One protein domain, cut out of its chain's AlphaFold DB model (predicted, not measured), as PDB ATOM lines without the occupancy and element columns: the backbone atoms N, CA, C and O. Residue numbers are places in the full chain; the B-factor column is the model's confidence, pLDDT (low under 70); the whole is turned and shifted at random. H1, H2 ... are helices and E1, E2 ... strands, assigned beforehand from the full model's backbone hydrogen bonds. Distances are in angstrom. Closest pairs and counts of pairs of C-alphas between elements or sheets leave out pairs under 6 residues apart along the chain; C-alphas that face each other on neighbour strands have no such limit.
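Overview. This is residues 524 to 697 of the 843 residues of an uncharacterized protein of Lentisphaerae bacterium GWF2_44_16 (UniProt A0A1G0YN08). Helix H3 runs through the core, with H2 and H4 beside it in a three-helix bundle; H5 packs along H3 and H1 crosses it at a slant. A small strand hairpin, E1 and E2, lies far from the core with E2 next to H4, and long loops run round the helices. The printed part has 174 residues, in the order H1 H2 E1 E2 H3 H4 H5, the two strands antiparallel; it is mostly helix, though under half of the residues are in named elements. It is compact, with a radius of gyration of the C-alphas of 16.3 A and spans of 47 by 43 by 32 A.

Along the chain. After residues 524 to 538, find C-alpha 539 at (16.743, 14.872, 149.535), where H1, residues 539 to 549, begins. H2 is residues 583 to 593, E1 596 to 598 and E2 604 to 606. H3, residues 624 to 640, is 25.4 A long; H4, residues 644 to 664, is 30.3 A long. H5, residues 686 to 693, ends at C-alpha 693 (29.768, 16.474, 140.702).

Arrangement. Start at H3, the hub. It touches H2 at Ala 637 and Ala 583, closest C-alphas 4.7 A apart, and forms a helical hairpin with H4 at a shallow tilt of 17 degrees, closest C-alphas Met 631 and Val 654, 5.9 A. H2, H3 and H4 are an up-and-down bundle, each running against the one before. H1 touches H3 at a steep tilt of 49 degrees, closest C-alphas Cys 543 and Ser 633, 5.1 A; H5 touches H3 at Ala 628 and Val 690, closest C-alphas 5.2 A apart. In the hairpin E1 and E2, N 597 and O 605 are 2.9 A apart, within hydrogen-bond range. Every O i to N i+4 pair is within range in H1, H2, H4 and H5, and 11 of 13 in H3.

Size, cuts and confidence. The C-alphas of Pro 575 and Asn 601 are the two farthest apart, 51.5 A. The printed part has no cut; the links H1 to H2, E2 to H3 and H4 to H5 are long. Look for pLDDT under 70 at residues 566 to 570, 611 to 619 and 683 to 684 of this model.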
ATOM      1  N   LEU A 524       9.521   5.938 147.541       96.06
ATOM      2  CA  LEU A 524       8.213   6.449 147.145       96.06
ATOM      3  C   LEU A 524       8.037   6.492 145.620       96.06
ATOM      4  O   LEU A 524       8.988   6.355 144.845       96.06
ATOM      5  N   ASP A 525       6.804   6.754 145.176       96.19
ATOM      6  CA  ASP A 525       6.476   6.847 143.750       96.19
ATOM      7  C   ASP A 525       7.179   8.002 143.027       96.19
ATOM      8  O   ASP A 525       7.559   7.846 141.865       96.19
ATOM      9  N   ASN A 526       7.421   9.113 143.731       93.69
ATOM     10  CA  ASN A 526       8.187  10.265 143.241       93.69
ATOM     11  C   ASN A 526       9.704   9.988 143.126       93.69
ATOM     12  O   ASN A 526      10.466  10.870 142.736       93.69
ATOM     13  N   GLY A 527      10.150   8.771 143.459       95.44
ATOM     14  CA  GLY A 527      11.541   8.334 143.386       95.44
ATOM     15  C   GLY A 527      12.374   8.640 144.632       95.44
ATOM     16  O   GLY A 527      13.473   8.098 144.755       95.44
ATOM     17  N   LEU A 528      11.875   9.450 145.570       94.81
ATOM     18  CA  LEU A 528      12.599   9.785 146.794       94.81
ATOM     19  C   LEU A 528      12.492   8.668 147.836       94.81
ATOM     20  O   LEU A 528      11.497   7.947 147.912       94.81
ATOM     21  N   TRP A 529      13.516   8.548 148.677       94.00
ATOM     22  CA  TRP A 529      13.476   7.685 149.856       94.00
ATOM     23  C   TRP A 529      12.875   8.418 151.046       94.00
ATOM     24  O   TRP A 529      13.146   9.602 151.261       94.00
ATOM     25  N   ALA A 530      12.101   7.685 151.844       90.88
ATOM     26  CA  ALA A 530      11.370   8.219 152.983       90.88
ATOM     27  C   ALA A 530      11.509   7.352 154.239       90.88
ATOM     28  O   ALA A 530      11.753   6.147 154.191       90.88
ATOM     29  N   ILE A 531      11.290   8.003 155.378       89.31
ATOM     30  CA  ILE A 531      11.015   7.386 156.678       89.31
ATOM     31  C   ILE A 531       9.764   8.059 157.265       89.31
ATOM     32  O   ILE A 531       9.292   9.055 156.720       89.31
ATOM     33  N   ASP A 532       9.238   7.580 158.391       89.94
ATOM     34  CA  ASP A 532       7.978   8.082 158.965       89.94
ATOM     35  C   ASP A 532       8.035   9.579 159.331       89.94
ATOM     36  O   ASP A 532       6.994  10.240 159.364       89.94
ATOM     37  N   LEU A 533       9.239  10.117 159.579       83.12
ATOM     38  CA  LEU A 533       9.474  11.548 159.812       83.12
ATOM     39  C   LEU A 533       9.407  12.397 158.532       83.12
ATOM     40  O   LEU A 533       9.074  13.576 158.612       83.12
ATOM     41  N   TRP A 534       9.705  11.815 157.367       84.94
ATOM     42  CA  TRP A 534       9.793  12.496 156.069       84.94
ATOM     43  C   TRP A 534       8.949  11.752 155.033       84.94
ATOM     44  O   TRP A 534       9.470  11.164 154.087       84.94
ATOM     45  N   LYS A 535       7.628  11.740 155.244       85.88
ATOM     46  CA  LYS A 535       6.677  10.935 154.455       85.88
ATOM     47  C   LYS A 535       6.595  11.316 152.977       85.88
ATOM     48  O   LYS A 535       6.153  10.499 152.181       85.88
ATOM     49  N   GLU A 536       6.999  12.532 152.626       86.62
ATOM     50  CA  GLU A 536       7.020  13.034 151.245       86.62
ATOM     51  C   GLU A 536       8.331  12.694 150.512       86.62
ATOM     52  O   GLU A 536       8.444  12.884 149.300       86.62
ATOM     53  N   GLY A 537       9.305  12.131 151.234       88.38
ATOM     54  CA  GLY A 537      10.662  11.900 150.759       88.38
ATOM     55  C   GLY A 537      11.660  12.877 151.372       88.38
ATOM     56  O   GLY A 537      11.295  13.912 151.926       88.38
ATOM     57  N   SER A 538      12.941  12.524 151.309       88.00
ATOM     58  CA  SER A 538      14.038  13.364 151.783       88.00
ATOM     59  C   SER A 538      15.170  13.405 150.764       88.00
ATOM     60  O   SER A 538      15.687  12.360 150.350       88.00
ATOM     61  N   ASP A 539      15.599  14.617 150.416       87.88
ATOM     62  CA  ASP A 539      16.743  14.872 149.535       87.88
ATOM     63  C   ASP A 539      18.024  14.255 150.100       87.88
ATOM     64  O   ASP A 539      18.737  13.520 149.414       87.88
ATOM     65  N   GLY A 540      18.291  14.501 151.387       86.94
ATOM     66  CA  GLY A 540      19.457  13.959 152.081       86.94
ATOM     67  C   GLY A 540      19.431  12.433 152.143       86.94
ATOM     68  O   GLY A 540      20.438  11.787 151.852       86.94
ATOM     69  N   LEU A 541      18.272  11.841 152.458       88.25
ATOM     70  CA  LEU A 541      18.128  10.385 152.507       88.25
ATOM     71  C   LEU A 541      18.349   9.749 151.133       88.25
ATOM     72  O   LEU A 541      19.090   8.777 151.016       88.25
ATOM     73  N   THR A 542      17.751  10.333 150.096       93.19
ATOM     74  CA  THR A 542      17.885   9.891 148.704       93.19
ATOM     75  C   THR A 542      19.335   9.967 148.243       93.19
ATOM     76  O   THR A 542      19.876   8.972 147.757       93.19
ATOM     77  N   CYS A 543      19.998  11.104 148.473       92.31
ATOM     78  CA  CYS A 543      21.406  11.268 148.142       92.31
ATOM     79  C   CYS A 543      22.262  10.212 148.836       92.31
ATOM     80  O   CYS A 543      23.066   9.554 148.182       92.31
ATOM     81  N   HIS A 544      22.081  10.002 150.142       89.62
ATOM     82  CA  HIS A 544      22.850   8.999 150.868       89.62
ATOM     83  C   HIS A 544      22.583   7.580 150.353       89.62
ATOM     84  O   HIS A 544      23.543   6.834 150.153       89.62
ATOM     85  N   THR A 545      21.335   7.207 150.048       91.88
ATOM     86  CA  THR A 545      21.026   5.899 149.439       91.88
ATOM     87  C   THR A 545      21.783   5.716 148.129       91.88
ATOM     88  O   THR A 545      22.448   4.696 147.927       91.88
ATOM     89  N   LEU A 546      21.786   6.738 147.272       91.94
ATOM     90  CA  LEU A 546      22.528   6.725 146.013       91.94
ATOM     91  C   LEU A 546      24.046   6.633 146.241       91.94
ATOM     92  O   LEU A 546      24.709   5.781 145.649       91.94
ATOM     93  N   THR A 547      24.605   7.423 147.162       87.00
ATOM     94  CA  THR A 547      26.049   7.433 147.456       87.00
ATOM     95  C   THR A 547      26.540   6.124 148.074       87.00
ATOM     96  O   THR A 547      27.727   5.817 148.000       87.00
ATOM     97  N   LYS A 548      25.688   5.337 148.730       85.31
ATOM     98  CA  LYS A 548      26.146   4.136 149.449       85.31
ATOM     99  C   LYS A 548      25.799   2.841 148.744       85.31
ATOM    100  O   LYS A 548      26.614   1.921 148.727       85.31
ATOM    101  N   CYS A 549      24.634   2.791 148.110       87.56
ATOM    102  CA  CYS A 549      24.173   1.599 147.416       87.56
ATOM    103  C   CYS A 549      24.567   1.604 145.937       87.56
ATOM    104  O   CYS A 549      24.767   0.527 145.384       87.56
ATOM    105  N   PHE A 550      24.746   2.781 145.321       87.62
ATOM    106  CA  PHE A 550      24.927   2.923 143.871       87.62
ATOM    107  C   PHE A 550      26.233   3.605 143.441       87.62
ATOM    108  O   PHE A 550      26.491   3.700 142.248       87.62
ATOM    109  N   TYR A 551      27.117   3.995 144.366       75.31
ATOM    110  CA  TYR A 551      28.409   4.643 144.052       75.31
ATOM    111  C   TYR A 551      29.415   3.754 143.305       75.31
ATOM    112  O   TYR A 551      30.454   4.215 142.845       75.31
ATOM    113  N   TYR A 552      29.118   2.463 143.139       76.38
ATOM    114  CA  TYR A 552      29.850   1.642 142.174       76.38
ATOM    115  C   TYR A 552      29.666   2.141 140.726       76.38
ATOM    116  O   TYR A 552      30.479   1.816 139.855       76.38
ATOM    117  N   ARG A 553      28.614   2.935 140.481       77.88
ATOM    118  CA  ARG A 553      28.388   3.696 139.256       77.88
ATOM    119  C   ARG A 553      29.179   4.991 139.313       77.88
ATOM    120  O   ARG A 553      29.101   5.741 140.283       77.88
ATOM    121  N   ASN A 554      29.925   5.252 138.250       79.06
ATOM    122  CA  ASN A 554      30.576   6.536 138.071       79.06
ATOM    123  C   ASN A 554      29.568   7.575 137.587       79.06
ATOM    124  O   ASN A 554      28.707   7.252 136.770       79.06
ATOM    125  N   ILE A 555      29.746   8.827 138.005       86.94
ATOM    126  CA  ILE A 555      29.098   9.945 137.321       86.94
ATOM    127  C   ILE A 555      29.635   9.964 135.877       86.94
ATOM    128  O   ILE A 555      30.859   9.997 135.709       86.94
ATOM    129  N   PRO A 556      28.775   9.929 134.841       84.62
ATOM    130  CA  PRO A 556      29.226   9.974 133.450       84.62
ATOM    131  C   PRO A 556      29.970  11.283 133.183       84.62
ATOM    132  O   PRO A 556      29.426  12.330 133.525       84.62
ATOM    133  N   ARG A 557      31.175  11.248 132.599       87.62
ATOM    134  CA  ARG A 557      31.966  12.450 132.270       87.62
ATOM    135  C   ARG A 557      32.124  12.607 130.765       87.62
ATOM    136  O   ARG A 557      32.275  11.614 130.058       87.62
ATOM    137  N   GLU A 558      32.174  13.843 130.288       88.31
ATOM    138  CA  GLU A 558      32.505  14.157 128.893       88.31
ATOM    139  C   GLU A 558      34.024  14.237 128.635       88.31
ATOM    140  O   GLU A 558      34.440  14.190 127.479       88.31
ATOM    141  N   ASP A 559      34.865  14.273 129.680       86.31
ATOM    142  CA  ASP A 559      36.327  14.209 129.529       86.31
ATOM    143  C   ASP A 559      36.755  12.877 128.865       86.31
ATOM    144  O   ASP A 559      36.587  11.808 129.463       86.31
ATOM    145  N   PRO A 560      37.343  12.889 127.654       75.69
ATOM    146  CA  PRO A 560      37.595  11.669 126.880       75.69
ATOM    147  C   PRO A 560      38.688  10.773 127.481       75.69
ATOM    148  O   PRO A 560      38.676   9.560 127.285       75.69
ATOM    149  N   ASP A 561      39.628  11.361 128.221       81.19
ATOM    150  CA  ASP A 561      40.760  10.696 128.868       81.19
ATOM    151  C   ASP A 561      40.471  10.276 130.318       81.19
ATOM    152  O   ASP A 561      41.340   9.693 130.973       81.19
ATOM    153  N   TYR A 562      39.258  10.522 130.831       83.62
ATOM    154  CA  TYR A 562      38.899  10.104 132.180       83.62
ATOM    155  C   TYR A 562      38.854   8.565 132.260       83.62
ATOM    156  O   TYR A 562      37.988   7.931 131.647       83.62
ATOM    157  N   PRO A 563      39.751   7.920 133.038       74.12
ATOM    158  CA  PRO A 563      40.012   6.475 132.949       74.12
ATOM    159  C   PRO A 563      38.838   5.584 133.367       74.12
ATOM    160  O   PRO A 563      38.891   4.357 133.207       74.12
ATOM    161  N   TYR A 564      37.795   6.197 133.918       74.44
ATOM    162  CA  TYR A 564      36.651   5.543 134.520       74.44
ATOM    163  C   TYR A 564      35.330   5.826 133.800       74.44
ATOM    164  O   TYR A 564      34.270   5.412 134.279       74.44
ATOM    165  N   ASN A 565      35.372   6.508 132.656       73.25
ATOM    166  CA  ASN A 565      34.207   6.613 131.790       73.25
ATOM    167  C   ASN A 565      33.732   5.225 131.348       73.25
ATOM    168  O   ASN A 565      34.536   4.371 130.975       73.25
ATOM    169  N   ASN A 566      32.415   5.000 131.420       61.62
ATOM    170  CA  ASN A 566      31.740   3.752 131.041       61.62
ATOM    171  C   ASN A 566      32.227   2.483 131.768       61.62
ATOM    172  O   ASN A 566      31.957   1.372 131.313       61.62
ATOM    173  N   LYS A 567      32.917   2.618 132.908       62.59
ATOM    174  CA  LYS A 567      33.356   1.480 133.724       62.59
ATOM    175  C   LYS A 567      32.521   1.363 134.994       62.59
ATOM    176  O   LYS A 567      32.382   2.319 135.755       62.59
ATOM    177  N   ILE A 568      32.024   0.156 135.250       63.81
ATOM    178  CA  ILE A 568      31.590  -0.253 136.586       63.81
ATOM    179  C   ILE A 568      32.867  -0.439 137.402       63.81
ATOM    180  O   ILE A 568      33.670  -1.323 137.119       63.81
ATOM    181  N   PHE A 569      33.091   0.422 138.390       59.97
ATOM    182  CA  PHE A 569      34.320   0.362 139.182       59.97
ATOM    183  C   PHE A 569      34.407  -0.885 140.054       59.97
ATOM    184  O   PHE A 569      35.503  -1.296 140.431       59.97
ATOM    185  N   ARG A 570      33.248  -1.398 140.478       66.38
ATOM    186  CA  ARG A 570      33.098  -2.499 141.432       66.38
ATOM    187  C   ARG A 570      31.765  -3.192 141.196       66.38
ATOM    188  O   ARG A 570      30.783  -2.526 140.894       66.38
ATOM    189  N   GLU A 571      31.706  -4.496 141.438       71.69
ATOM    190  CA  GLU A 571      30.426  -5.206 141.495       71.69
ATOM    191  C   GLU A 571      29.465  -4.527 142.490       71.69
ATOM    192  O   GLU A 571      29.923  -4.066 143.552       71.69
ATOM    193  N   PRO A 572      28.149  -4.463 142.199       75.75
ATOM    194  CA  PRO A 572      27.155  -3.954 143.134       75.75
ATOM    195  C   PRO A 572      27.311  -4.620 144.496       75.75
ATOM    196  O   PRO A 572      27.559  -5.818 144.606       75.75
ATOM    197  N   VAL A 573      27.220  -3.831 145.565       73.56
ATOM    198  CA  VAL A 573      27.360  -4.388 146.915       73.56
ATOM    199  C   VAL A 573      26.159  -5.235 147.306       73.56
ATOM    200  O   VAL A 573      26.301  -6.225 148.014       73.56
ATOM    201  N   LEU A 574      24.992  -4.837 146.814       84.94
ATOM    202  CA  LEU A 574      23.728  -5.508 147.035       84.94
ATOM    203  C   LEU A 574      23.275  -6.043 145.674       84.94
ATOM    204  O   LEU A 574      22.850  -5.243 144.835       84.94
ATOM    205  N   PRO A 575      23.377  -7.361 145.414       79.50
ATOM    206  CA  PRO A 575      23.013  -7.949 144.123       79.50
ATOM    207  C   PRO A 575      21.583  -7.611 143.682       79.50
ATOM    208  O   PRO A 575      21.323  -7.477 142.486       79.50
ATOM    209  N   GLY A 576      20.674  -7.403 144.641       84.44
ATOM    210  CA  GLY A 576      19.299  -6.965 144.402       84.44
ATOM    211  C   GLY A 576      19.133  -5.515 143.917       84.44
ATOM    212  O   GLY A 576      18.020  -5.154 143.535       84.44
ATOM    213  N   LEU A 577      20.188  -4.689 143.904       87.31
ATOM    214  CA  LEU A 577      20.173  -3.266 143.524       87.31
ATOM    215  C   LEU A 577      21.161  -2.964 142.383       87.31
ATOM    216  O   LEU A 577      22.084  -2.170 142.534       87.31
ATOM    217  N   LYS A 578      20.979  -3.595 141.216       87.56
ATOM    218  CA  LYS A 578      21.858  -3.375 140.044       87.56
ATOM    219  C   LYS A 578      21.596  -2.060 139.304       87.56
ATOM    220  O   LYS A 578      22.502  -1.550 138.640       87.56
ATOM    221  N   LYS A 579      20.375  -1.530 139.386       90.19
ATOM    222  CA  LYS A 579      19.938  -0.268 138.771       90.19
ATOM    223  C   LYS A 579      19.285   0.623 139.811       90.19
ATOM    224  O   LYS A 579      18.650   0.102 140.730       90.19
ATOM    225  N   VAL A 580      19.434   1.931 139.645       92.94
ATOM    226  CA  VAL A 580      18.728   2.939 140.426       92.94
ATOM    227  C   VAL A 580      17.233   2.795 140.127       92.94
ATOM    228  O   VAL A 580      16.809   3.011 138.988       92.94
ATOM    229  N   PRO A 581      16.410   2.388 141.106       94.50
ATOM    230  CA  PRO A 581      14.979   2.280 140.886       94.50
ATOM    231  C   PRO A 581      14.381   3.680 140.697       94.50
ATOM    232  O   PRO A 581      14.785   4.630 141.366       94.50
ATOM    233  N   ARG A 582      13.419   3.808 139.773       96.00
ATOM    234  CA  ARG A 582      12.711   5.069 139.472       96.00
ATOM    235  C   ARG A 582      13.640   6.250 139.136       96.00
ATOM    236  O   ARG A 582      13.349   7.385 139.507       96.00
ATOM    237  N   ALA A 583      14.736   5.992 138.420       96.81
ATOM    238  CA  ALA A 583      15.729   7.000 138.038       96.81
ATOM    239  C   ALA A 583      15.117   8.265 137.400       96.81
ATOM    240  O   ALA A 583      15.416   9.380 137.826       96.81
ATOM    241  N   ASP A 584      14.188   8.096 136.457       97.69
ATOM    242  CA  ASP A 584      13.473   9.204 135.809       97.69
ATOM    243  C   ASP A 584      12.690  10.071 136.807       97.69
ATOM    244  O   ASP A 584      12.676  11.298 136.697       97.69
ATOM    245  N   ALA A 585      12.033   9.439 137.787       97.44
ATOM    246  CA  ALA A 585      11.237  10.138 138.794       97.44
ATOM    247  C   ALA A 585      12.128  10.949 139.738       97.44
ATOM    248  O   ALA A 585      11.790  12.084 140.052       97.44
ATOM    249  N   ILE A 586      13.299  10.418 140.113       97.44
ATOM    250  CA  ILE A 586      14.298  11.145 140.908       97.44
ATOM    251  C   ILE A 586      14.671  12.456 140.203       97.44
ATOM    252  O   ILE A 586      14.562  13.526 140.799       97.44
ATOM    253  N   ILE A 587      15.058  12.390 138.924       97.75
ATOM    254  CA  ILE A 587      15.474  13.579 138.161       97.75
ATOM    255  C   ILE A 587      14.328  14.587 138.049       97.75
ATOM    256  O   ILE A 587      14.534  15.770 138.310       97.75
ATOM    257  N   LYS A 588      13.118  14.128 137.707       97.38
ATOM    258  CA  LYS A 588      11.940  15.000 137.579       97.38
ATOM    259  C   LYS A 588      11.583  15.680 138.901       97.38
ATOM    260  O   LYS A 588      11.331  16.881 138.905       97.38
ATOM    261  N   THR A 589      11.602  14.945 140.011       95.75
ATOM    262  CA  THR A 589      11.278  15.478 141.339       95.75
ATOM    263  C   THR A 589      12.298  16.523 141.788       95.75
ATOM    264  O   THR A 589      11.900  17.610 142.200       95.75
ATOM    265  N   PHE A 590      13.601  16.253 141.645       95.31
ATOM    266  CA  PHE A 590      14.634  17.236 141.988       95.31
ATOM    267  C   PHE A 590      14.600  18.468 141.073       95.31
ATOM    268  O   PHE A 590      14.701  19.588 141.558       95.31
ATOM    269  N   ALA A 591      14.411  18.305 139.762       95.06
ATOM    270  CA  ALA A 591      14.296  19.452 138.859       95.06
ATOM    271  C   ALA A 591      13.065  20.327 139.182       95.06
ATOM    272  O   ALA A 591      13.134  21.555 139.129       95.06
ATOM    273  N   ALA A 592      11.947  19.705 139.568       92.56
ATOM    274  CA  ALA A 592      10.736  20.413 139.976       92.56
ATOM    275  C   ALA A 592      10.885  21.145 141.323       92.56
ATOM    276  O   ALA A 592      10.258  22.184 141.512       92.56
ATOM    277  N   SER A 593      11.713  20.638 142.244       90.81
ATOM    278  CA  SER A 593      11.966  21.271 143.548       90.81
ATOM    279  C   SER A 593      13.025  22.380 143.514       90.81
ATOM    280  O   SER A 593      13.271  23.029 144.532       90.81
ATOM    281  N   GLN A 594      13.657  22.608 142.359       92.12
ATOM    282  CA  GLN A 594      14.676  23.638 142.190       92.12
ATOM    283  C   GLN A 594      14.083  25.039 142.374       92.12
ATOM    284  O   GLN A 594      13.029  25.361 141.817       92.12
ATOM    285  N   ILE A 595      14.789  25.892 143.123       90.94
ATOM    286  CA  ILE A 595      14.322  27.245 143.426       90.94
ATOM    287  C   ILE A 595      14.224  28.075 142.144       90.94
ATOM    288  O   ILE A 595      15.133  28.079 141.312       90.94
ATOM    289  N   GLU A 596      13.134  28.829 142.024       90.50
ATOM    290  CA  GLU A 596      12.929  29.833 140.982       90.50
ATOM    291  C   GLU A 596      13.068  31.247 141.550       90.50
ATOM    292  O   GLU A 596      12.628  31.540 142.665       90.50
ATOM    293  N   TYR A 597      13.666  32.148 140.773       88.00
ATOM    294  CA  TYR A 597      13.776  33.561 141.120       88.00
ATOM    295  C   TYR A 597      13.737  34.456 139.887       88.00
ATOM    296  O   TYR A 597      13.908  33.980 138.771       88.00
ATOM    297  N   LYS A 598      13.515  35.758 140.085       89.75
ATOM    298  CA  LYS A 598      13.660  36.751 139.018       89.75
ATOM    299  C   LYS A 598      15.020  37.434 139.106       89.75
ATOM    300  O   LYS A 598      15.393  37.871 140.197       89.75
ATOM    301  N   ASP A 599      15.736  37.510 137.988       86.94
ATOM    302  CA  ASP A 599      16.968  38.296 137.880       86.94
ATOM    303  C   ASP A 599      16.677  39.815 137.892       86.94
ATOM    304  O   ASP A 599      15.525  40.255 137.966       86.94
ATOM    305  N   ASN A 600      17.729  40.635 137.801       84.75
ATOM    306  CA  ASN A 600      17.603  42.099 137.770       84.75
ATOM    307  C   ASN A 600      16.846  42.624 136.535       84.75
ATOM    308  O   ASN A 600      16.377  43.760 136.550       84.75
ATOM    309  N   ASN A 601      16.709  41.808 135.489       88.88
ATOM    310  CA  ASN A 601      15.974  42.127 134.268       88.88
ATOM    311  C   ASN A 601      14.524  41.605 134.312       88.88
ATOM    312  O   ASN A 601      13.764  41.802 133.365       88.88
ATOM    313  N   GLY A 602      14.121  40.947 135.403       88.19
ATOM    314  CA  GLY A 602      12.796  40.358 135.577       88.19
ATOM    315  C   GLY A 602      12.614  38.981 134.931       88.19
ATOM    316  O   GLY A 602      11.498  38.454 134.980       88.19
ATOM    317  N   ASN A 603      13.669  38.385 134.365       90.56
ATOM    318  CA  ASN A 603      13.625  37.053 133.767       90.56
ATOM    319  C   ASN A 603      13.514  35.985 134.853       90.56
ATOM    320  O   ASN A 603      14.171  36.078 135.889       90.56
ATOM    321  N   LEU A 604      12.698  34.958 134.609       89.56
ATOM    322  CA  LEU A 604      12.600  33.807 135.500       89.56
ATOM    323  C   LEU A 604      13.832  32.908 135.321       89.56
ATOM    324  O   LEU A 604      14.077  32.390 134.234       89.56
ATOM    325  N   CYS A 605      14.574  32.707 136.402       90.69
ATOM    326  CA  CYS A 605      15.792  31.912 136.465       90.69
ATOM    327  C   CYS A 605      15.640  30.767 137.470       90.69
ATOM    328  O   CYS A 605      14.899  30.864 138.454       90.69
ATOM    329  N   LYS A 606      16.392  29.689 137.242       92.50
ATOM    330  CA  LYS A 606      16.540  28.562 138.170       92.50
ATOM    331  C   LYS A 606      17.803  28.741 139.009       92.50
ATOM    332  O   LYS A 606      18.788  29.300 138.536       92.50
ATOM    333  N   ALA A 607      17.761  28.299 140.261       92.62
ATOM    334  CA  ALA A 607      18.847  28.458 141.224       92.62
ATOM    335  C   ALA A 607      19.304  27.107 141.800       92.62
ATOM    336  O   ALA A 607      19.171  26.076 141.149       92.62
ATOM    337  N   GLY A 608      19.885  27.085 142.996       92.69
ATOM    338  CA  GLY A 608      20.170  25.843 143.714       92.69
ATOM    339  C   GLY A 608      18.928  25.235 144.382       92.69
ATOM    340  O   GLY A 608      17.779  25.560 144.073       92.69
ATOM    341  N   TRP A 609      19.182  24.356 145.349       91.69
ATOM    342  CA  TRP A 609      18.170  23.765 146.229       91.69
ATOM    343  C   TRP A 609      18.344  24.266 147.662       91.69
ATOM    344  O   TRP A 609      19.393  24.807 148.017       91.69
ATOM    345  N   HIS A 610      17.315  24.085 148.491       81.31
ATOM    346  CA  HIS A 610      17.310  24.520 149.885       81.31
ATOM    347  C   HIS A 610      16.626  23.491 150.795       81.31
ATOM    348  O   HIS A 610      15.594  22.942 150.426       81.31
ATOM    349  N   GLY A 611      17.190  23.253 151.986       66.12
ATOM    350  CA  GLY A 611      16.734  22.207 152.913       66.12
ATOM    351  C   GLY A 611      15.460  22.513 153.715       66.12
ATOM    352  O   GLY A 611      14.726  21.591 154.048       66.12
ATOM    353  N   ASP A 612      15.159  23.783 154.012       55.38
ATOM    354  CA  ASP A 612      13.912  24.156 154.702       55.38
ATOM    355  C   ASP A 612      12.813  24.598 153.734       55.38
ATOM    356  O   ASP A 612      12.969  25.597 153.025       55.38
ATOM    357  N   HIS A 613      11.639  23.986 153.859       47.66
ATOM    358  CA  HIS A 613      10.384  24.448 153.253       47.66
ATOM    359  C   HIS A 613       9.745  25.656 153.989       47.66
ATOM    360  O   HIS A 613       8.643  26.070 153.643       47.66
ATOM    361  N   GLY A 614      10.398  26.210 155.027       36.78
ATOM    362  CA  GLY A 614       9.750  27.052 156.051       36.78
ATOM    363  C   GLY A 614      10.103  28.549 156.141       36.78
ATOM    364  O   GLY A 614       9.560  29.217 157.015       36.78
ATOM    365  N   SER A 615      10.975  29.121 155.301       40.12
ATOM    366  CA  SER A 615      11.159  30.594 155.239       40.12
ATOM    367  C   SER A 615      10.696  31.141 153.892       40.12
ATOM    368  O   SER A 615      10.649  30.367 152.934       40.12
ATOM    369  N   PRO A 616      10.361  32.446 153.784       44.66
ATOM    370  CA  PRO A 616       9.830  33.009 152.551       44.66
ATOM    371  C   PRO A 616      10.756  32.682 151.377       44.66
ATOM    372  O   PRO A 616      11.918  33.095 151.355       44.66
ATOM    373  N   ALA A 617      10.236  31.933 150.403       56.84
ATOM    374  CA  ALA A 617      10.975  31.471 149.229       56.84
ATOM    375  C   ALA A 617      11.612  32.620 148.417       56.84
ATOM    376  O   ALA A 617      12.513  32.395 147.616       56.84
ATOM    377  N   SER A 618      11.188  33.868 148.644       60.03
ATOM    378  CA  SER A 618      11.551  35.028 147.832       60.03
ATOM    379  C   SER A 618      13.033  35.421 147.878       60.03
ATOM    380  O   SER A 618      13.517  35.952 146.877       60.03
ATOM    381  N   MET A 619      13.771  35.144 148.965       68.00
ATOM    382  CA  MET A 619      15.194  35.531 149.106       68.00
ATOM    383  C   MET A 619      16.188  34.365 149.035       68.00
ATOM    384  O   MET A 619      17.389  34.577 148.869       68.00
ATOM    385  N   ARG A 620      15.716  33.122 149.156       76.38
ATOM    386  CA  ARG A 620      16.584  31.942 149.072       76.38
ATOM    387  C   ARG A 620      16.937  31.680 147.615       76.38
ATOM    388  O   ARG A 620      16.095  31.825 146.733       76.38
ATOM    389  N   ARG A 621      18.196  31.340 147.367       82.75
ATOM    390  CA  ARG A 621      18.713  31.006 146.034       82.75
ATOM    391  C   ARG A 621      19.448  29.672 146.063       82.75
ATOM    392  O   ARG A 621      19.263  28.869 145.161       82.75
ATOM    393  N   SER A 622      20.214  29.398 147.115       84.94
ATOM    394  CA  SER A 622      21.084  28.221 147.142       84.94
ATOM    395  C   SER A 622      21.581  27.897 148.550       84.94
ATOM    396  O   SER A 622      22.049  28.768 149.290       84.94
ATOM    397  N   ASP A 623      21.526  26.610 148.885       90.69
ATOM    398  CA  ASP A 623      22.272  25.973 149.968       90.69
ATOM    399  C   ASP A 623      23.269  24.968 149.370       90.69
ATOM    400  O   ASP A 623      22.873  24.105 148.583       90.69
ATOM    401  N   LEU A 624      24.562  25.077 149.694       91.19
ATOM    402  CA  LEU A 624      25.608  24.248 149.084       91.19
ATOM    403  C   LEU A 624      25.418  22.756 149.370       91.19
ATOM    404  O   LEU A 624      25.693  21.940 148.492       91.19
ATOM    405  N   GLN A 625      24.959  22.379 150.568       90.19
ATOM    406  CA  GLN A 625      24.772  20.973 150.920       90.19
ATOM    407  C   GLN A 625      23.591  20.377 150.175       90.19
ATOM    408  O   GLN A 625      23.736  19.333 149.536       90.19
ATOM    409  N   THR A 626      22.429  21.029 150.251       91.06
ATOM    410  CA  THR A 626      21.234  20.538 149.560       91.06
ATOM    411  C   THR A 626      21.466  20.530 148.055       91.06
ATOM    412  O   THR A 626      21.168  19.540 147.399       91.06
ATOM    413  N   THR A 627      22.094  21.575 147.511       94.50
ATOM    414  CA  THR A 627      22.403  21.654 146.080       94.50
ATOM    415  C   THR A 627      23.335  20.533 145.634       94.50
ATOM    416  O   THR A 627      23.037  19.852 144.654       94.50
ATOM    417  N   ALA A 628      24.420  20.275 146.369       93.38
ATOM    418  CA  ALA A 628      25.332  19.188 146.032       93.38
ATOM    419  C   ALA A 628      24.660  17.806 146.146       93.38
ATOM    420  O   ALA A 628      24.834  16.969 145.259       93.38
ATOM    421  N   ASN A 629      23.834  17.583 147.176       92.81
ATOM    422  CA  ASN A 629      23.051  16.352 147.332       92.81
ATOM    423  C   ASN A 629      22.097  16.120 146.146       92.81
ATOM    424  O   ASN A 629      22.034  15.009 145.608       92.81
ATOM    425  N   SER A 630      21.370  17.157 145.722       95.12
ATOM    426  CA  SER A 630      20.436  17.094 144.592       95.12
ATOM    427  C   SER A 630      21.173  16.844 143.278       95.12
ATOM    428  O   SER A 630      20.838  15.904 142.555       95.12
ATOM    429  N   MET A 631      22.248  17.595 143.007       95.75
ATOM    430  CA  MET A 631      23.098  17.394 141.827       95.75
ATOM    431  C   MET A 631      23.644  15.964 141.766       95.75
ATOM    432  O   MET A 631      23.566  15.317 140.720       95.75
ATOM    433  N   PHE A 632      24.172  15.450 142.882       94.62
ATOM    434  CA  PHE A 632      24.687  14.084 142.959       94.62
ATOM    435  C   PHE A 632      23.593  13.067 142.643       94.62
ATOM    436  O   PHE A 632      23.792  12.165 141.828       94.62
ATOM    437  N   SER A 633      22.424  13.236 143.263       95.56
ATOM    438  CA  SER A 633      21.295  12.321 143.109       95.56
ATOM    439  C   SER A 633      20.828  12.244 141.658       95.56
ATOM    440  O   SER A 633      20.690  11.149 141.110       95.56
ATOM    441  N   MET A 634      20.670  13.398 141.005       96.69
ATOM    442  CA  MET A 634      20.293  13.473 139.595       96.69
ATOM    443  C   MET A 634      21.364  12.857 138.685       96.69
ATOM    444  O   MET A 634      21.030  12.084 137.788       96.69
ATOM    445  N   ARG A 635      22.654  13.142 138.927       94.50
ATOM    446  CA  ARG A 635      23.768  12.634 138.103       94.50
ATOM    447  C   ARG A 635      23.982  11.126 138.227       94.50
ATOM    448  O   ARG A 635      24.364  10.507 137.239       94.50
ATOM    449  N   ILE A 636      23.736  10.529 139.393       93.25
ATOM    450  CA  ILE A 636      23.791   9.068 139.565       93.25
ATOM    451  C   ILE A 636      22.554   8.391 138.974       93.25
ATOM    452  O   ILE A 636      22.687   7.364 138.309       93.25
ATOM    453  N   ALA A 637      21.360   8.961 139.170       95.19
ATOM    454  CA  ALA A 637      20.140   8.445 138.552       95.19
ATOM    455  C   ALA A 637      20.242   8.443 137.017       95.19
ATOM    456  O   ALA A 637      19.847   7.471 136.379       95.19
ATOM    457  N   LEU A 638      20.869   9.474 136.435       94.69
ATOM    458  CA  LEU A 638      21.100   9.622 134.994       94.69
ATOM    459  C   LEU A 638      21.744   8.390 134.337       94.69
ATOM    460  O   LEU A 638      21.505   8.132 133.162       94.69
ATOM    461  N   CYS A 639      22.534   7.610 135.083       91.00
ATOM    462  CA  CYS A 639      23.160   6.383 134.593       91.00
ATOM    463  C   CYS A 639      22.165   5.280 134.186       91.00
ATOM    464  O   CYS A 639      22.584   4.314 133.557       91.00
ATOM    465  N   ASP A 640      20.899   5.358 134.606       92.75
ATOM    466  CA  ASP A 640      19.832   4.405 134.254       92.75
ATOM    467  C   ASP A 640      18.685   5.061 133.466       92.75
ATOM    468  O   ASP A 640      17.621   4.460 133.315       92.75
ATOM    469  N   VAL A 641      18.896   6.281 132.965       94.62
ATOM    470  CA  VAL A 641      17.926   7.020 132.152       94.62
ATOM    471  C   VAL A 641      18.320   6.940 130.685       94.62
ATOM    472  O   VAL A 641      19.448   7.269 130.320       94.62
ATOM    473  N   GLU A 642      17.374   6.566 129.824       94.12
ATOM    474  CA  GLU A 642      17.587   6.568 128.371       94.12
ATOM    475  C   GLU A 642      17.031   7.818 127.683       94.12
ATOM    476  O   GLU A 642      17.636   8.288 126.718       94.12
ATOM    477  N   ASP A 643      15.951   8.394 128.221       97.06
ATOM    478  CA  ASP A 643      15.228   9.541 127.661       97.06
ATOM    479  C   ASP A 643      16.132  10.791 127.501       97.06
ATOM    480  O   ASP A 643      16.612  11.340 128.505       97.06
ATOM    481  N   PRO A 644      16.370  11.270 126.260       96.62
ATOM    482  CA  PRO A 644      17.180  12.459 125.991       96.62
ATOM    483  C   PRO A 644      16.661  13.743 126.650       96.62
ATOM    484  O   PRO A 644      17.474  14.569 127.066       96.62
ATOM    485  N   GLU A 645      15.345  13.907 126.799       97.88
ATOM    486  CA  GLU A 645      14.766  15.111 127.407       97.88
ATOM    487  C   GLU A 645      15.030  15.141 128.913       97.88
ATOM    488  O   GLU A 645      15.363  16.184 129.475       97.88
ATOM    489  N   ILE A 646      14.991  13.981 129.576       97.62
ATOM    490  CA  ILE A 646      15.370  13.870 130.991       97.62
ATOM    491  C   ILE A 646      16.878  14.103 131.162       97.62
ATOM    492  O   ILE A 646      17.299  14.756 132.123       97.62
ATOM    493  N   LYS A 647      17.707  13.626 130.221       96.25
ATOM    494  CA  LYS A 647      19.153  13.899 130.231       96.25
ATOM    495  C   LYS A 647      19.447  15.393 130.113       96.25
ATOM    496  O   LYS A 647      20.251  15.919 130.886       96.25
ATOM    497  N   LYS A 648      18.755  16.075 129.199       96.62
ATOM    498  CA  LYS A 648      18.835  17.525 129.017       96.62
ATOM    499  C   LYS A 648      18.367  18.281 130.263       96.62
ATOM    500  O   LYS A 648      19.105  19.129 130.755       96.62
ATOM    501  N   LEU A 649      17.223  17.902 130.834       97.75
ATOM    502  CA  LEU A 649      16.696  18.483 132.073       97.75
ATOM    503  C   LEU A 649      17.709  18.394 133.224       97.75
ATOM    504  O   LEU A 649      17.918  19.366 133.949       97.75
ATOM    505  N   CYS A 650      18.369  17.242 133.379       97.44
ATOM    506  CA  CYS A 650      19.420  17.059 134.378       97.44
ATOM    507  C   CYS A 650      20.597  18.016 134.148       97.44
ATOM    508  O   CYS A 650      21.018  18.705 135.079       97.44
ATOM    509  N   TYR A 651      21.094  18.110 132.911       96.38
ATOM    510  CA  TYR A 651      22.193  19.012 132.562       96.38
ATOM    511  C   TYR A 651      21.857  20.482 132.853       96.38
ATOM    512  O   TYR A 651      22.642  21.171 133.506       96.38
ATOM    513  N   GLU A 652      20.685  20.949 132.420       97.12
ATOM    514  CA  GLU A 652      20.230  22.335 132.601       97.12
ATOM    515  C   GLU A 652      19.999  22.683 134.077       97.12
ATOM    516  O   GLU A 652      20.394  23.763 134.526       97.12
ATOM    517  N   SER A 653      19.439  21.750 134.855       97.19
ATOM    518  CA  SER A 653      19.234  21.935 136.297       97.19
ATOM    519  C   SER A 653      20.573  22.065 137.028       97.19
ATOM    520  O   SER A 653      20.771  22.997 137.806       97.19
ATOM    521  N   VAL A 654      21.526  21.169 136.742       97.38
ATOM    522  CA  VAL A 654      22.871  21.197 137.340       97.38
ATOM    523  C   VAL A 654      23.624  22.466 136.931       97.38
ATOM    524  O   VAL A 654      24.226  23.113 137.783       97.38
ATOM    525  N   ARG A 655      23.555  22.857 135.651       96.88
ATOM    526  CA  ARG A 655      24.147  24.102 135.141       96.88
ATOM    527  C   ARG A 655      23.598  25.319 135.887       96.88
ATOM    528  O   ARG A 655      24.380  26.065 136.465       96.88
ATOM    529  N   SER A 656      22.279  25.477 135.962       96.06
ATOM    530  CA  SER A 656      21.642  26.618 136.643       96.06
ATOM    531  C   SER A 656      22.017  26.704 138.130       96.06
ATOM    532  O   SER A 656      22.235  27.785 138.677       96.06
ATOM    533  N   ALA A 657      22.158  25.554 138.793       96.31
ATOM    534  CA  ALA A 657      22.574  25.501 140.188       96.31
ATOM    535  C   ALA A 657      24.020  25.980 140.399       96.31
ATOM    536  O   ALA A 657      24.281  26.736 141.336       96.31
ATOM    537  N   VAL A 658      24.952  25.588 139.521       96.94
ATOM    538  CA  VAL A 658      26.343  26.072 139.579       96.94
ATOM    539  C   VAL A 658      26.401  27.579 139.330       96.94
ATOM    540  O   VAL A 658      27.080  28.278 140.075       96.94
ATOM    541  N   GLU A 659      25.651  28.094 138.353       95.56
ATOM    542  CA  GLU A 659      25.568  29.539 138.085       95.56
ATOM    543  C   GLU A 659      25.138  30.315 139.334       95.56
ATOM    544  O   GLU A 659      25.799  31.260 139.763       95.56
ATOM    545  N   SER A 660      24.061  29.855 139.974       94.38
ATOM    546  CA  SER A 660      23.538  30.444 141.203       94.38
ATOM    547  C   SER A 660      24.560  30.425 142.343       94.38
ATOM    548  O   SER A 660      24.711  31.419 143.051       94.38
ATOM    549  N   ILE A 661      25.314  29.335 142.495       94.94
ATOM    550  CA  ILE A 661      26.382  29.241 143.496       94.94
ATOM    551  C   ILE A 661      27.489  30.266 143.228       94.94
ATOM    552  O   ILE A 661      27.928  30.944 144.159       94.94
ATOM    553  N   LEU A 662      27.926  30.418 141.975       95.25
ATOM    554  CA  LEU A 662      28.946  31.406 141.608       95.25
ATOM    555  C   LEU A 662      28.469  32.844 141.843       95.25
ATOM    556  O   LEU A 662      29.264  33.685 142.253       95.25
ATOM    557  N   LEU A 663      27.182  33.116 141.615       93.31
ATOM    558  CA  LEU A 663      26.577  34.437 141.802       93.31
ATOM    559  C   LEU A 663      26.359  34.806 143.273       93.31
ATOM    560  O   LEU A 663      26.535  35.965 143.645       93.31
ATOM    561  N   PHE A 664      25.930  33.850 144.102       91.81
ATOM    562  CA  PHE A 664      25.386  34.165 145.429       91.81
ATOM    563  C   PHE A 664      26.146  33.545 146.604       91.81
ATOM    564  O   PHE A 664      26.004  34.023 147.733       91.81
ATOM    565  N   ASN A 665      26.943  32.497 146.382       92.75
ATOM    566  CA  ASN A 665      27.700  31.834 147.446       92.75
ATOM    567  C   ASN A 665      29.188  32.164 147.397       92.75
ATOM    568  O   ASN A 665      29.800  32.200 148.464       92.75
ATOM    569  N   VAL A 666      29.773  32.384 146.215       92.50
ATOM    570  CA  VAL A 666      31.189  32.761 146.078       92.50
ATOM    571  C   VAL A 666      31.370  34.249 146.357       92.50
ATOM    572  O   VAL A 666      30.641  35.089 145.841       92.50
ATOM    573  N   LEU A 667      32.353  34.571 147.192       90.69
ATOM    574  CA  LEU A 667      32.685  35.931 147.597       90.69
ATOM    575  C   LEU A 667      33.813  36.514 146.734       90.69
ATOM    576  O   LEU A 667      34.569  35.754 146.130       90.69
ATOM    577  N   PRO A 668      33.983  37.852 146.706       89.12
ATOM    578  CA  PRO A 668      35.050  38.499 145.932       89.12
ATOM    579  C   PRO A 668      36.471  38.037 146.289       89.12
ATOM    580  O   PRO A 668      37.383  38.142 145.478       89.12
ATOM    581  N   ASP A 669      36.669  37.519 147.503       87.50
ATOM    582  CA  ASP A 669      37.939  36.960 147.973       87.50
ATOM    583  C   ASP A 669      38.087  35.449 147.700       87.50
ATOM    584  O   ASP A 669      38.983  34.804 148.254       87.50
ATOM    585  N   TRP A 670      37.192  34.881 146.885       91.00
ATOM    586  CA  TRP A 670      37.112  33.463 146.516       91.00
ATOM    587  C   TRP A 670      36.781  32.513 147.669       91.00
ATOM    588  O   TRP A 670      36.790  31.291 147.513       91.00
ATOM    589  N   GLY A 671      36.450  33.065 148.837       87.12
ATOM    590  CA  GLY A 671      35.732  32.342 149.870       87.12
ATOM    591  C   GLY A 671      34.309  32.019 149.444       87.12
ATOM    592  O   GLY A 671      33.811  32.503 148.429       87.12
ATOM    593  N   TRP A 672      33.622  31.206 150.240       89.38
ATOM    594  CA  TRP A 672      32.222  30.900 149.988       89.38
ATOM    595  C   TRP A 672      31.382  30.794 151.251       89.38
ATOM    596  O   TRP A 672      31.853  30.498 152.353       89.38
ATOM    597  N   LYS A 673      30.090  31.008 151.054       88.88
ATOM    598  CA  LYS A 673      29.037  30.880 152.052       88.88
ATOM    599  C   LYS A 673      28.292  29.572 151.833       88.88
ATOM    600  O   LYS A 673      28.079  29.163 150.692       88.88
ATOM    601  N   HIS A 674      27.875  28.918 152.908       87.25
ATOM    602  CA  HIS A 674      27.102  27.684 152.819       87.25
ATOM    603  C   HIS A 674      25.710  27.956 152.246       87.25
ATOM    604  O   HIS A 674      25.269  27.242 151.355       87.25
ATOM    605  N   SER A 675      25.080  29.048 152.677       88.31
ATOM    606  CA  SER A 675      23.824  29.552 152.126       88.31
ATOM    607  C   SER A 675      23.994  30.979 151.616       88.31
ATOM    608  O   SER A 675      24.736  31.768 152.207       88.31
ATOM    609  N   ASN A 676      23.256  31.343 150.566       86.12
ATOM    610  CA  ASN A 676      23.237  32.710 150.042       86.12
ATOM    611  C   ASN A 676      22.736  33.761 151.055       86.12
ATOM    612  O   ASN A 676      22.943  34.954 150.853       86.12
ATOM    613  N   LEU A 677      22.063  33.329 152.126       85.88
ATOM    614  CA  LEU A 677      21.560  34.211 153.182       85.88
ATOM    615  C   LEU A 677      22.599  34.538 154.259       85.88
ATOM    616  O   LEU A 677      22.362  35.409 155.089       85.88
ATOM    617  N   GLN A 678      23.727  33.829 154.294       82.69
ATOM    618  CA  GLN A 678      24.748  34.084 155.303       82.69
ATOM    619  C   GLN A 678      25.503  35.373 154.983       82.69
ATOM    620  O   GLN A 678      25.799  35.679 153.829       82.69
ATOM    621  N   GLU A 679      25.839  36.145 156.011       73.81
ATOM    622  CA  GLU A 679      26.593  37.390 155.842       73.81
ATOM    623  C   GLU A 679      28.088  37.117 155.684       73.81
ATOM    624  O   GLU A 679      28.742  37.719 154.831       73.81
ATOM    625  N   SER A 680      28.603  36.146 156.438       75.06
ATOM    626  CA  SER A 680      30.011  35.775 156.473       75.06
ATOM    627  C   SER A 680      30.288  34.453 155.766       75.06
ATOM    628  O   SER A 680      29.409  33.625 155.519       75.06
ATOM    629  N   GLN A 681      31.556  34.278 155.417       77.44
ATOM    630  CA  GLN A 681      32.071  33.049 154.847       77.44
ATOM    631  C   GLN A 681      31.936  31.865 155.817       77.44
ATOM    632  O   GLN A 681      32.023  32.021 157.033       77.44
ATOM    633  N   THR A 682      31.809  30.658 155.266       74.12
ATOM    634  CA  THR A 682      31.765  29.405 156.030       74.12
ATOM    635  C   THR A 682      32.902  28.454 155.669       74.12
ATOM    636  O   THR A 682      33.437  28.494 154.562       74.12
ATOM    637  N   ILE A 683      33.227  27.545 156.590       63.47
ATOM    638  CA  ILE A 683      34.174  26.450 156.371       63.47
ATOM    639  C   ILE A 683      33.360  25.189 156.069       63.47
ATOM    640  O   ILE A 683      33.008  24.433 156.971       63.47
ATOM    641  N   ASN A 684      32.999  24.981 154.802       63.97
ATOM    642  CA  ASN A 684      32.282  23.777 154.387       63.97
ATOM    643  C   ASN A 684      32.915  23.155 153.133       63.97
ATOM    644  O   ASN A 684      33.183  23.858 152.162       63.97
ATOM    645  N   SER A 685      33.129  21.837 153.148       71.06
ATOM    646  CA  SER A 685      33.699  21.054 152.047       71.06
ATOM    647  C   SER A 685      32.788  20.924 150.819       71.06
ATOM    648  O   SER A 685      33.269  20.511 149.763       71.06
ATOM    649  N   TYR A 686      31.502  21.284 150.914       85.25
ATOM    650  CA  TYR A 686      30.542  21.077 149.825       85.25
ATOM    651  C   TYR A 686      30.839  21.857 148.545       85.25
ATOM    652  O   TYR A 686      30.449  21.387 147.483       85.25
ATOM    653  N   MET A 687      31.583  22.968 148.593       87.94
ATOM    654  CA  MET A 687      31.988  23.671 147.367       87.94
ATOM    655  C   MET A 687      32.811  22.765 146.436       87.94
ATOM    656  O   MET A 687      32.507  22.642 145.252       87.94
ATOM    657  N   ASN A 688      33.794  22.049 146.987       84.62
ATOM    658  CA  ASN A 688      34.583  21.092 146.209       84.62
ATOM    659  C   ASN A 688      33.700  19.975 145.646       84.62
ATOM    660  O   ASN A 688      33.945  19.493 144.548       84.62
ATOM    661  N   TRP A 689      32.664  19.568 146.386       87.00
ATOM    662  CA  TRP A 689      31.742  18.534 145.930       87.00
ATOM    663  C   TRP A 689      30.843  19.020 144.788       87.00
ATOM    664  O   TRP A 689      30.646  18.282 143.831       87.00
ATOM    665  N   VAL A 690      30.360  20.266 144.834       91.81
ATOM    666  CA  VAL A 690      29.622  20.900 143.727       91.81
ATOM    667  C   VAL A 690      30.468  20.886 142.454       91.81
ATOM    668  O   VAL A 690      30.003  20.403 141.420       91.81
ATOM    669  N   ILE A 691      31.721  21.346 142.542       90.19
ATOM    670  CA  ILE A 691      32.658  21.342 141.411       90.19
ATOM    671  C   ILE A 691      32.879  19.906 140.914       90.19
ATOM    672  O   ILE A 691      32.703  19.652 139.725       90.19
ATOM    673  N   ASP A 692      33.167  18.964 141.821       87.19
ATOM    674  CA  ASP A 692      33.400  17.546 141.515       87.19
ATOM    675  C   ASP A 692      32.208  16.904 140.792       87.19
ATOM    676  O   ASP A 692      32.394  16.237 139.781       87.19
ATOM    677  N   ILE A 693      30.977  17.098 141.267       90.88
ATOM    678  CA  ILE A 693      29.768  16.474 140.702       90.88
ATOM    679  C   ILE A 693      29.363  17.104 139.370       90.88
ATOM    680  O   ILE A 693      28.795  16.425 138.510       90.88
ATOM    681  N   SER A 694      29.578  18.404 139.209       93.81
ATOM    682  CA  SER A 694      29.161  19.136 138.015       93.81
ATOM    683  C   SER A 694      30.054  18.828 136.805       93.81
ATOM    684  O   SER A 694      31.211  18.444 136.969       93.81
ATOM    685  N   PRO A 695      29.572  19.060 135.572       93.75
ATOM    686  CA  PRO A 695      30.435  19.144 134.403       93.75
ATOM    687  C   PRO A 695      31.297  20.410 134.343       93.75
ATOM    688  O   PRO A 695      31.912  20.636 133.310       93.75
ATOM    689  N   TYR A 696      31.327  21.271 135.366       94.56
ATOM    690  CA  TYR A 696      31.897  22.625 135.288       94.56
ATOM    691  C   TYR A 696      33.346  22.664 134.778       94.56
ATOM    692  O   TYR A 696      33.684  23.504 133.948       94.56
ATOM    693  N   LEU A 697      34.173  21.709 135.216       92.75
ATOM    694  CA  LEU A 697      35.567  21.561 134.777       92.75
ATOM    695  C   LEU A 697      35.759  20.540 133.645       92.75
ATOM    696  O   LEU A 697      36.877  20.384 133.157       92.75
TER     697      LEU A 697